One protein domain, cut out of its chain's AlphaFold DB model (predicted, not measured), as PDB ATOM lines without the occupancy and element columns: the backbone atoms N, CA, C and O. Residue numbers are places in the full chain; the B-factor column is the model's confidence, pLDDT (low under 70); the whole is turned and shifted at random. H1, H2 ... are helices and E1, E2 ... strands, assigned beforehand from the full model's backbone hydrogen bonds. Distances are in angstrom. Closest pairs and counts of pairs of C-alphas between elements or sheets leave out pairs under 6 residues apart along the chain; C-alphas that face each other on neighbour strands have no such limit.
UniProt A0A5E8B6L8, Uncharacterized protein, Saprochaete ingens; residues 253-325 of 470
ATOM      1  N   LYS A 253     328.408 271.095 375.099       97.25
ATOM      2  CA  LYS A 253     327.327 270.702 374.172       97.25
ATOM      3  C   LYS A 253     326.170 269.987 374.874       97.25
ATOM      4  O   LYS A 253     325.006 270.270 374.599       97.25
ATOM      5  N   THR A 254     326.486 269.068 375.787       96.19
ATOM      6  CA  THR A 254     325.480 268.307 376.542       96.19
ATOM      7  C   THR A 254     324.711 269.223 377.490       96.19
ATOM      8  O   THR A 254     323.485 269.132 377.581       96.19
ATOM      9  N   ARG A 255     325.415 270.123 378.187       95.62
ATOM     10  CA  ARG A 255     324.801 271.082 379.108       95.62
ATOM     11  C   ARG A 255     323.940 272.105 378.363       95.62
ATOM     12  O   ARG A 255     322.786 272.287 378.735       95.62
ATOM     13  N   TYR A 256     324.449 272.681 377.277       97.88
ATOM     14  CA  TYR A 256     323.744 273.633 376.419       97.88
ATOM     15  C   TYR A 256     322.433 273.062 375.867       97.88
ATOM     16  O   TYR A 256     321.379 273.668 376.040       97.88
ATOM     17  N   ALA A 257     322.459 271.847 375.304       97.06
ATOM     18  CA  ALA A 257     321.249 271.182 374.819       97.06
ATOM     19  C   ALA A 257     320.184 271.016 375.920       97.06
ATOM     20  O   ALA A 257     318.988 271.138 375.661       97.06
ATOM     21  N   MET A 258     320.607 270.777 377.165       95.50
ATOM     22  CA  MET A 258     319.693 270.698 378.303       95.50
ATOM     23  C   MET A 258     319.059 272.059 378.626       95.50
ATOM     24  O   MET A 258     317.861 272.114 378.890       95.50
ATOM     25  N   ILE A 259     319.835 273.147 378.579       95.94
ATOM     26  CA  ILE A 259     319.332 274.511 378.800       95.94
ATOM     27  C   ILE A 259     318.319 274.880 377.706       95.94
ATOM     28  O   ILE A 259     317.211 275.297 378.034       95.94
ATOM     29  N   VAL A 260     318.644 274.625 376.434       97.94
ATOM     30  CA  VAL A 260     317.744 274.856 375.288       97.94
ATOM     31  C   VAL A 260     316.429 274.091 375.452       97.94
ATOM     32  O   VAL A 260     315.353 274.660 375.290       97.94
ATOM     33  N   ASN A 261     316.487 272.804 375.806       97.25
ATOM     34  CA  ASN A 261     315.278 271.999 375.994       97.25
ATOM     35  C   ASN A 261     314.425 272.496 377.170       97.25
ATOM     36  O   ASN A 261     313.201 272.517 377.067       97.25
ATOM     37  N   ASN A 262     315.058 272.931 378.263       95.06
ATOM     38  CA  ASN A 262     314.352 273.516 379.404       95.06
ATOM     39  C   ASN A 262     313.704 274.864 379.056       95.06
ATOM     40  O   ASN A 262     312.621 275.152 379.559       95.06
ATOM     41  N   ALA A 263     314.349 275.682 378.219       96.38
ATOM     42  CA  ALA A 263     313.785 276.935 377.724       96.38
ATOM     43  C   ALA A 263     312.558 276.675 376.841       96.38
ATOM     44  O   ALA A 263     311.493 277.223 377.103       96.38
ATOM     45  N   LYS A 264     312.671 275.739 375.889       97.19
ATOM     46  CA  LYS A 264     311.564 275.309 375.018       97.19
ATOM     47  C   LYS A 264     310.370 274.768 375.800       97.19
ATOM     48  O   LYS A 264     309.238 275.121 375.509       97.19
ATOM     49  N   ALA A 265     310.612 273.938 376.815       96.94
ATOM     50  CA  ALA A 265     309.546 273.385 377.653       96.94
ATOM     51  C   ALA A 265     308.779 274.453 378.457       96.94
ATOM     52  O   ALA A 265     307.701 274.171 378.972       96.94
ATOM     53  N   ARG A 266     309.354 275.651 378.597       93.94
ATOM     54  CA  ARG A 266     308.805 276.782 379.352       93.94
ATOM     55  C   ARG A 266     308.393 277.952 378.460       93.94
ATOM     56  O   ARG A 266     308.060 278.993 379.012       93.94
ATOM     57  N   ASP A 267     308.448 277.774 377.140       95.94
ATOM     58  CA  ASP A 267     308.142 278.805 376.147       95.94
ATOM     59  C   ASP A 267     308.936 280.107 376.367       95.94
ATOM     60  O   ASP A 267     308.390 281.196 376.509       95.94
ATOM     61  N   LEU A 268     310.259 279.968 376.499       95.00
ATOM     62  CA  LEU A 268     311.177 281.090 376.690       95.00
ATOM     63  C   LEU A 268     311.976 281.358 375.418       95.00
ATOM     64  O   LEU A 268     312.584 280.430 374.871       95.00
ATOM     65  N   ASP A 269     312.073 282.634 375.045       96.88
ATOM     66  CA  ASP A 269     312.974 283.086 373.987       96.88
ATOM     67  C   ASP A 269     314.411 282.641 374.270       96.88
ATOM     68  O   ASP A 269     314.881 282.642 375.416       96.88
ATOM     69  N   PHE A 270     315.114 282.231 373.217       98.06
ATOM     70  CA  PHE A 270     316.456 281.678 373.329       98.06
ATOM     71  C   PHE A 270     317.357 282.213 372.216       98.06
ATOM     72  O   PHE A 270     317.413 281.655 371.123       98.06
ATOM     73  N   ASP A 271     318.077 283.277 372.542       97.44
ATOM     74  CA  ASP A 271     319.074 283.956 371.719       97.44
ATOM     75  C   ASP A 271     320.437 283.959 372.435       97.44
ATOM     76  O   ASP A 271     320.997 284.983 372.823       97.44
ATOM     77  N   LEU A 272     320.948 282.759 372.709       97.62
ATOM     78  CA  LEU A 272     322.264 282.562 373.309       97.62
ATOM     79  C   LEU A 272     322.999 281.479 372.529       97.62
ATOM     80  O   LEU A 272     322.530 280.347 372.459       97.62
ATOM     81  N   THR A 273     324.156 281.800 371.955       97.94
ATOM     82  CA  THR A 273     324.939 280.826 371.182       97.94
ATOM     83  C   THR A 273     325.621 279.799 372.089       97.94
ATOM     84  O   THR A 273     325.806 280.016 373.291       97.94
ATOM     85  N   LEU A 274     326.026 278.659 371.517       98.19
ATOM     86  CA  LEU A 274     326.786 277.643 372.251       98.19
ATOM     87  C   LEU A 274     328.118 278.211 372.759       98.19
ATOM     88  O   LEU A 274     328.543 277.883 373.865       98.19
ATOM     89  N   GLU A 275     328.766 279.056 371.964       97.94
ATOM     90  CA  GLU A 275     330.043 279.691 372.270       97.94
ATOM     91  C   GLU A 275     329.900 280.625 373.476       97.94
ATOM     92  O   GLU A 275     330.609 280.455 374.468       97.94
ATOM     93  N   ALA A 276     328.913 281.530 373.450       97.56
ATOM     94  CA  ALA A 276     328.633 282.439 374.563       97.56
ATOM     95  C   ALA A 276     328.238 281.675 375.837       97.56
ATOM     96  O   ALA A 276     328.744 281.952 376.925       97.56
ATOM     97  N   ALA A 277     327.388 280.652 375.706       97.81
ATOM     98  CA  ALA A 277     327.019 279.797 376.827       97.81
ATOM     99  C   ALA A 277     328.229 279.056 377.417       97.81
ATOM    100  O   ALA A 277     328.300 278.888 378.630       97.81
ATOM    101  N   THR A 278     329.176 278.607 376.587       97.31
ATOM    102  CA  THR A 278     330.378 277.892 377.049       97.31
ATOM    103  C   THR A 278     331.257 278.797 377.903       97.31
ATOM    104  O   THR A 278     331.601 278.409 379.017       97.31
ATOM    105  N   VAL A 279     331.505 280.033 377.457       96.81
ATOM    106  CA  VAL A 279     332.262 281.031 378.235       96.81
ATOM    107  C   VAL A 279     331.602 281.283 379.594       96.81
ATOM    108  O   VAL A 279     332.280 281.283 380.622       96.81
ATOM    109  N   LEU A 280     330.272 281.432 379.635       97.00
ATOM    110  CA  LEU A 280     329.532 281.603 380.890       97.00
ATOM    111  C   LEU A 280     329.642 280.374 381.802       97.00
ATOM    112  O   LEU A 280     329.855 280.514 383.000       97.00
ATOM    113  N   MET A 281     329.512 279.166 381.255       96.88
ATOM    114  CA  MET A 281     329.570 277.926 382.036       96.88
ATOM    115  C   MET A 281     330.962 277.636 382.624       96.88
ATOM    116  O   MET A 281     331.046 276.927 383.624       96.88
ATOM    117  N   GLU A 282     332.032 278.167 382.030       96.19
ATOM    118  CA  GLU A 282     333.427 278.027 382.496       96.19
ATOM    119  C   GLU A 282     333.886 279.184 383.409       96.19
ATOM    120  O   GLU A 282     334.954 279.133 384.040       96.19
ATOM    121  N   SER A 283     333.076 280.240 383.484       95.44
ATOM    122  CA  SER A 283     333.320 281.404 384.331       95.44
ATOM    123  C   SER A 283     332.963 281.121 385.798       95.44
ATOM    124  O   SER A 283     332.121 280.263 386.078       95.44
ATOM    125  N   PRO A 284     333.566 281.836 386.765       96.62
ATOM    126  CA  PRO A 284     333.112 281.805 388.151       96.62
ATOM    127  C   PRO A 284     331.652 282.253 388.286       96.62
ATOM    128  O   PRO A 284     331.141 283.040 387.490       96.62
ATOM    129  N   CYS A 285     330.977 281.778 389.332       96.50
ATOM    130  CA  CYS A 285     329.626 282.216 389.667       96.50
ATOM    131  C   CYS A 285     329.576 283.737 389.865       96.50
ATOM    132  O   CYS A 285     330.286 284.275 390.711       96.50
ATOM    133  N   PHE A 286     328.664 284.410 389.171       95.19
ATOM    134  CA  PHE A 286     328.443 285.851 389.266       95.19
ATOM    135  C   PHE A 286     328.170 286.318 390.702       95.19
ATOM    136  O   PHE A 286     328.676 287.360 391.108       95.19
ATOM    137  N   TYR A 287     327.410 285.534 391.477       95.19
ATOM    138  CA  TYR A 287     326.992 285.912 392.828       95.19
ATOM    139  C   TYR A 287     328.043 285.635 393.897       95.19
ATOM    140  O   TYR A 287     328.328 286.517 394.690       95.19
ATOM    141  N   CYS A 288     328.615 284.430 393.943       95.75
ATOM    142  CA  CYS A 288     329.481 284.005 395.052       95.75
ATOM    143  C   CYS A 288     330.909 283.647 394.629       95.75
ATOM    144  O   CYS A 288     331.612 282.965 395.369       95.75
ATOM    145  N   ASN A 289     331.285 283.963 393.387       95.19
ATOM    146  CA  ASN A 289     332.587 283.672 392.783       95.19
ATOM    147  C   ASN A 289     333.021 282.187 392.795       95.19
ATOM    148  O   ASN A 289     334.174 281.855 392.540       95.19
ATOM    149  N   TYR A 290     332.097 281.263 393.073       94.38
ATOM    150  CA  TYR A 290     332.377 279.829 393.100       94.38
ATOM    151  C   TYR A 290     332.749 279.317 391.710       94.38
ATOM    152  O   TYR A 290     331.984 279.498 390.758       94.38
ATOM    153  N   LYS A 291     333.871 278.605 391.633       93.44
ATOM    154  CA  LYS A 291     334.349 277.897 390.448       93.44
ATOM    155  C   LYS A 291     334.901 276.535 390.859       93.44
ATOM    156  O   LYS A 291     335.406 276.375 391.967       93.44
ATOM    157  N   VAL A 292     334.779 275.564 389.963       90.00
ATOM    158  CA  VAL A 292     335.399 274.243 390.086       90.00
ATOM    159  C   VAL A 292     336.181 273.997 388.816       90.00
ATOM    160  O   VAL A 292     335.659 274.213 387.722       90.00
ATOM    161  N   ASP A 293     337.422 273.552 388.960       88.12
ATOM    162  CA  ASP A 293     338.226 273.180 387.807       88.12
ATOM    163  C   ASP A 293     337.611 271.962 387.117       88.12
ATOM    164  O   ASP A 293     337.135 271.029 387.764       88.12
ATOM    165  N   GLU A 294     337.589 271.995 385.786       87.06
ATOM    166  CA  GLU A 294     337.067 270.915 384.937       87.06
ATOM    167  C   GLU A 294     335.550 270.634 385.056       87.06
ATOM    168  O   GLU A 294     335.040 269.747 384.363       87.06
ATOM    169  N   GLU A 295     334.793 271.398 385.857       93.50
ATOM    170  CA  GLU A 295     333.327 271.355 385.880       93.50
ATOM    171  C   GLU A 295     332.695 272.671 385.405       93.50
ATOM    172  O   GLU A 295     333.095 273.775 385.756       93.50
ATOM    173  N   LEU A 296     331.626 272.523 384.634       95.50
ATOM    174  CA  LEU A 296     330.769 273.585 384.143       95.50
ATOM    175  C   LEU A 296     329.723 273.949 385.195       95.50
ATOM    176  O   LEU A 296     329.026 273.076 385.731       95.50
ATOM    177  N   ILE A 297     329.541 275.245 385.421       95.69
ATOM    178  CA  ILE A 297     328.440 275.758 386.234       95.69
ATOM    179  C   ILE A 297     327.175 275.983 385.392       95.69
ATOM    180  O   ILE A 297     327.106 275.654 384.205       95.69
ATOM    181  N   SER A 298     326.099 276.445 386.028       92.62
ATOM    182  CA  SER A 298     324.844 276.738 385.336       92.62
ATOM    183  C   SER A 298     324.834 278.172 384.811       92.62
ATOM    184  O   SER A 298     325.705 278.976 385.120       92.62
ATOM    185  N   ILE A 299     323.799 278.491 384.041       96.44
ATOM    186  CA  ILE A 299     323.455 279.857 383.657       96.44
ATOM    187  C   ILE A 299     322.184 280.239 384.417       96.44
ATOM    188  O   ILE A 299     321.246 279.436 384.483       96.44
ATOM    189  N   ASP A 300     322.182 281.418 385.031       96.69
ATOM    190  CA  ASP A 300     321.008 282.042 385.645       96.69
ATOM    191  C   ASP A 300     320.519 283.206 384.780       96.69
ATOM    192  O   ASP A 300     321.302 283.833 384.070       96.69
ATOM    193  N   ARG A 301     319.214 283.473 384.844       94.75
ATOM    194  CA  ARG A 301     318.594 284.627 384.193       94.75
ATOM    195  C   ARG A 301     318.406 285.721 385.234       94.75
ATOM    196  O   ARG A 301     317.736 285.477 386.241       94.75
ATOM    197  N   LEU A 302     318.949 286.908 384.979       92.31
ATOM    198  CA  LEU A 302     318.823 288.065 385.865       92.31
ATOM    199  C   LEU A 302     317.340 288.377 386.088       92.31
ATOM    200  O   LEU A 302     316.864 288.283 387.221       92.31
ATOM    201  N   ASP A 303     316.595 288.579 385.002       90.19
ATOM    202  CA  ASP A 303     315.138 288.642 384.988       90.19
ATOM    203  C   ASP A 303     314.543 287.292 384.550       90.19
ATOM    204  O   ASP A 303     314.748 286.804 383.433       90.19
ATOM    205  N   SER A 304     313.775 286.671 385.446       90.81
ATOM    206  CA  SER A 304     313.135 285.378 385.194       90.81
ATOM    207  C   SER A 304     311.948 285.429 384.230       90.81
ATOM    208  O   SER A 304     311.544 284.354 383.764       90.81
ATOM    209  N   HIS A 305     311.420 286.620 383.934       88.88
ATOM    210  CA  HIS A 305     310.356 286.846 382.955       88.88
ATOM    211  C   HIS A 305     310.884 286.955 381.521       88.88
ATOM    212  O   HIS A 305     310.126 286.743 380.581       88.88
ATOM    213  N   LYS A 306     312.181 287.226 381.347       91.06
ATOM    214  CA  LYS A 306     312.840 287.283 380.038       91.06
ATOM    215  C   LYS A 306     313.467 285.937 379.649       91.06
ATOM    216  O   LYS A 306     313.695 285.048 380.482       91.06
ATOM    217  N   GLY A 307     313.734 285.784 378.354       95.12
ATOM    218  CA  GLY A 307     314.419 284.632 377.768       95.12
ATOM    219  C   GLY A 307     315.923 284.575 378.068       95.12
ATOM    220  O   GLY A 307     316.436 285.264 378.951       95.12
ATOM    221  N   TYR A 308     316.634 283.726 377.331       97.56
ATOM    222  CA  TYR A 308     318.093 283.634 377.363       97.56
ATOM    223  C   TYR A 308     318.672 284.512 376.256       97.56
ATOM    224  O   TYR A 308     318.576 284.147 375.094       97.56
ATOM    225  N   ASN A 309     319.275 285.637 376.617       95.44
ATOM    226  CA  ASN A 309     320.098 286.467 375.737       95.44
ATOM    227  C   ASN A 309     321.302 286.974 376.534       95.44
ATOM    228  O   ASN A 309     321.281 286.902 377.763       95.44
ATOM    229  N   VAL A 310     322.336 287.462 375.850       94.00
ATOM    230  CA  VAL A 310     323.608 287.861 376.479       94.00
ATOM    231  C   VAL A 310     323.459 288.932 377.569       94.00
ATOM    232  O   VAL A 310     324.236 288.913 378.517       94.00
ATOM    233  N   ASP A 311     322.431 289.783 377.496       92.00
ATOM    234  CA  ASP A 311     322.190 290.866 378.461       92.00
ATOM    235  C   ASP A 311     321.408 290.407 379.704       92.00
ATOM    236  O   ASP A 311     321.459 291.041 380.758       92.00
ATOM    237  N   ASN A 312     320.662 289.302 379.607       94.25
ATOM    238  CA  ASN A 312     319.809 288.790 380.682       94.25
ATOM    239  C   ASN A 312     320.394 287.568 381.402       94.25
ATOM    240  O   ASN A 312     319.738 287.004 382.280       94.25
ATOM    241  N   VAL A 313     321.588 287.100 381.040       96.19
ATOM    242  CA  VAL A 313     322.145 285.860 381.594       96.19
ATOM    243  C   VAL A 313     323.487 286.071 382.268       96.19
ATOM    244  O   VAL A 313     324.322 286.846 381.819       96.19
ATOM    245  N   VAL A 314     323.718 285.314 383.338       95.75
ATOM    246  CA  VAL A 314     324.997 285.296 384.047       95.75
ATOM    247  C   VAL A 314     325.412 283.876 384.406       95.75
ATOM    248  O   VAL A 314     324.587 282.976 384.595       95.75
ATOM    249  N   ALA A 315     326.719 283.676 384.524       96.62
ATOM    250  CA  ALA A 315     327.311 282.462 385.061       96.62
ATOM    251  C   ALA A 315     326.854 282.271 386.519       96.62
ATOM    252  O   ALA A 315     326.989 283.182 387.333       96.62
ATOM    253  N   CYS A 316     326.280 281.125 386.886       96.56
ATOM    254  CA  CYS A 316     325.718 280.943 388.224       96.56
ATOM    255  C   CYS A 316     325.799 279.494 388.709       96.56
ATOM    256  O   CYS A 316     325.399 278.543 388.030       96.56
ATOM    257  N   CYS A 317     326.295 279.301 389.930       96.06
ATOM    258  CA  CYS A 317     326.311 277.981 390.546       96.06
ATOM    259  C   CYS A 317     324.886 277.534 390.915       96.06
ATOM    260  O   CYS A 317     324.001 278.343 391.201       96.06
ATOM    261  N   THR A 318     324.660 276.219 390.965       94.25
ATOM    262  CA  THR A 318     323.341 275.648 391.295       94.25
ATOM    263  C   THR A 318     322.799 276.168 392.627       94.25
ATOM    264  O   THR A 318     321.598 276.388 392.749       94.25
ATOM    265  N   LYS A 319     323.674 276.389 393.615       96.06
ATOM    266  CA  LYS A 319     323.283 276.866 394.943       96.06
ATOM    267  C   LYS A 319     322.707 278.286 394.882       96.06
ATOM    268  O   LYS A 319     321.573 278.477 395.303       96.06
ATOM    269  N   CYS A 320     323.423 279.237 394.277       97.00
ATOM    270  CA  CYS A 320     322.944 280.616 394.121       97.00
ATOM    271  C   CYS A 320     321.666 280.686 393.277       97.00
ATOM    272  O   CYS A 320     320.706 281.328 393.690       97.00
ATOM    273  N   ASN A 321     321.611 279.961 392.154       95.94
ATOM    274  CA  ASN A 321     320.421 279.921 391.297       95.94
ATOM    275  C   ASN A 321     319.192 279.374 392.055       95.94
ATOM    276  O   ASN A 321     318.092 279.915 391.975       95.94
ATOM    277  N   THR A 322     319.389 278.335 392.875       95.62
ATOM    278  CA  THR A 322     318.317 277.757 393.705       95.62
ATOM    279  C   THR A 322     317.849 278.712 394.800       95.62
ATOM    280  O   THR A 322     316.659 278.735 395.094       95.62
ATOM    281  N   MET A 323     318.748 279.497 395.400       96.62
ATOM    282  CA  MET A 323     318.381 280.493 396.414       96.62
ATOM    283  C   MET A 323     317.654 281.692 395.790       96.62
ATOM    284  O   MET A 323     316.618 282.113 396.303       96.62
ATOM    285  N   LYS A 324     318.154 282.209 394.659       94.44
ATOM    286  CA  LYS A 324     317.549 283.330 393.924       94.44
ATOM    287  C   LYS A 324     316.172 282.976 393.375       94.44
ATOM    288  O   LYS A 324     315.233 283.754 393.515       94.44
ATOM    289  N   ARG A 325     316.017 281.789 392.780       92.19
ATOM    290  CA  ARG A 325     314.768 281.347 392.135       92.19
ATOM    291  C   ARG A 325     314.327 282.369 391.081       92.19
ATOM    292  O   ARG A 325     315.068 282.673 390.157       92.19
TER     293      ARG A 325
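AT A GLANCE: This is residues 253 to 325 of the 470 residues of an uncharacterized protein of Saprochaete ingens (UniProt A0A5E8B6L8). A small two-stranded hairpin, E1 and E2, forms the core, between H2 on one side and the short helix H3 on another; H1 makes a corner with H2, meeting it through residues 253 to 256. Long loops fill out the shape, among them residues 283 to 297, and residues 270 to 271 pair in parallel with residues 308 to 309. The printed part has 73 residues, with three named helices and two named strands in the order H1, H2, E1, E2, H3; the sheet, E1 - E2, is antiparallel. The class is mixed, helices and strands, with under half of the residues, 36, in named elements. The whole is compact and rounded, with a radius of gyration of the C-alphas of 11.4 A and spans of 31 by 25 by 19 A.

HOW THE PARTS SIT: H1, residues 253 to 264, touches H2, residues 274 to 282, with residues 253 to 256 alone. Their closest C-alphas, those of Tyr 256 and Leu 274, are 6.5 A apart, and their lines are only just about perpendicular at 72 degrees. E1, residues 298 to 301, and E2, residues 313 to 316, form a hairpin, antiparallel with 140 degrees between their directions. N 300 and O 314 are 2.9 A apart and N 316 and O 298 are 2.8 A apart, within hydrogen-bond range. The closest C-alphas of H2 and E2 are those of Leu 280 and Ala 315, 4.8 A apart; those of H2 and E1 are Met 281 and Ser 298, 5.9 A apart. H3, residues 318 to 324, comes closest to E1 at the C-alphas of Asp 300 and Asn 321, 6.1 A apart. H1 and E1 are near each other, while H3 is apart from H1 and from H2, and H1 is apart from E2. In H1, H2 and H3 every O i to N i+4 pair is within hydrogen-bond range.

IN THESE COORDINATES: H1 begins at C-alpha 253, (327.327, 270.702, 374.172), and is 16.4 A long from first to last C-alpha. H2 measures 12.2 A, E1 10.1 A and E2 9.0 A. E1 begins at C-alpha 298, (324.844, 276.738, 385.336). H3 measures 10.0 A and ends at C-alpha 324, (317.549, 283.330, 393.924).

THE WHOLE: The two C-alphas farthest apart, those of Asp 267 and Asp 293, are 32.8 A apart. The links H2 to E1, 15 residues, and E1 to E2, 11 residues, are long; H1 to H2 is short and E2 to H3 is tight. The printed part has no cut. Its mean pLDDT is 95.3, and no printed residue is under 70.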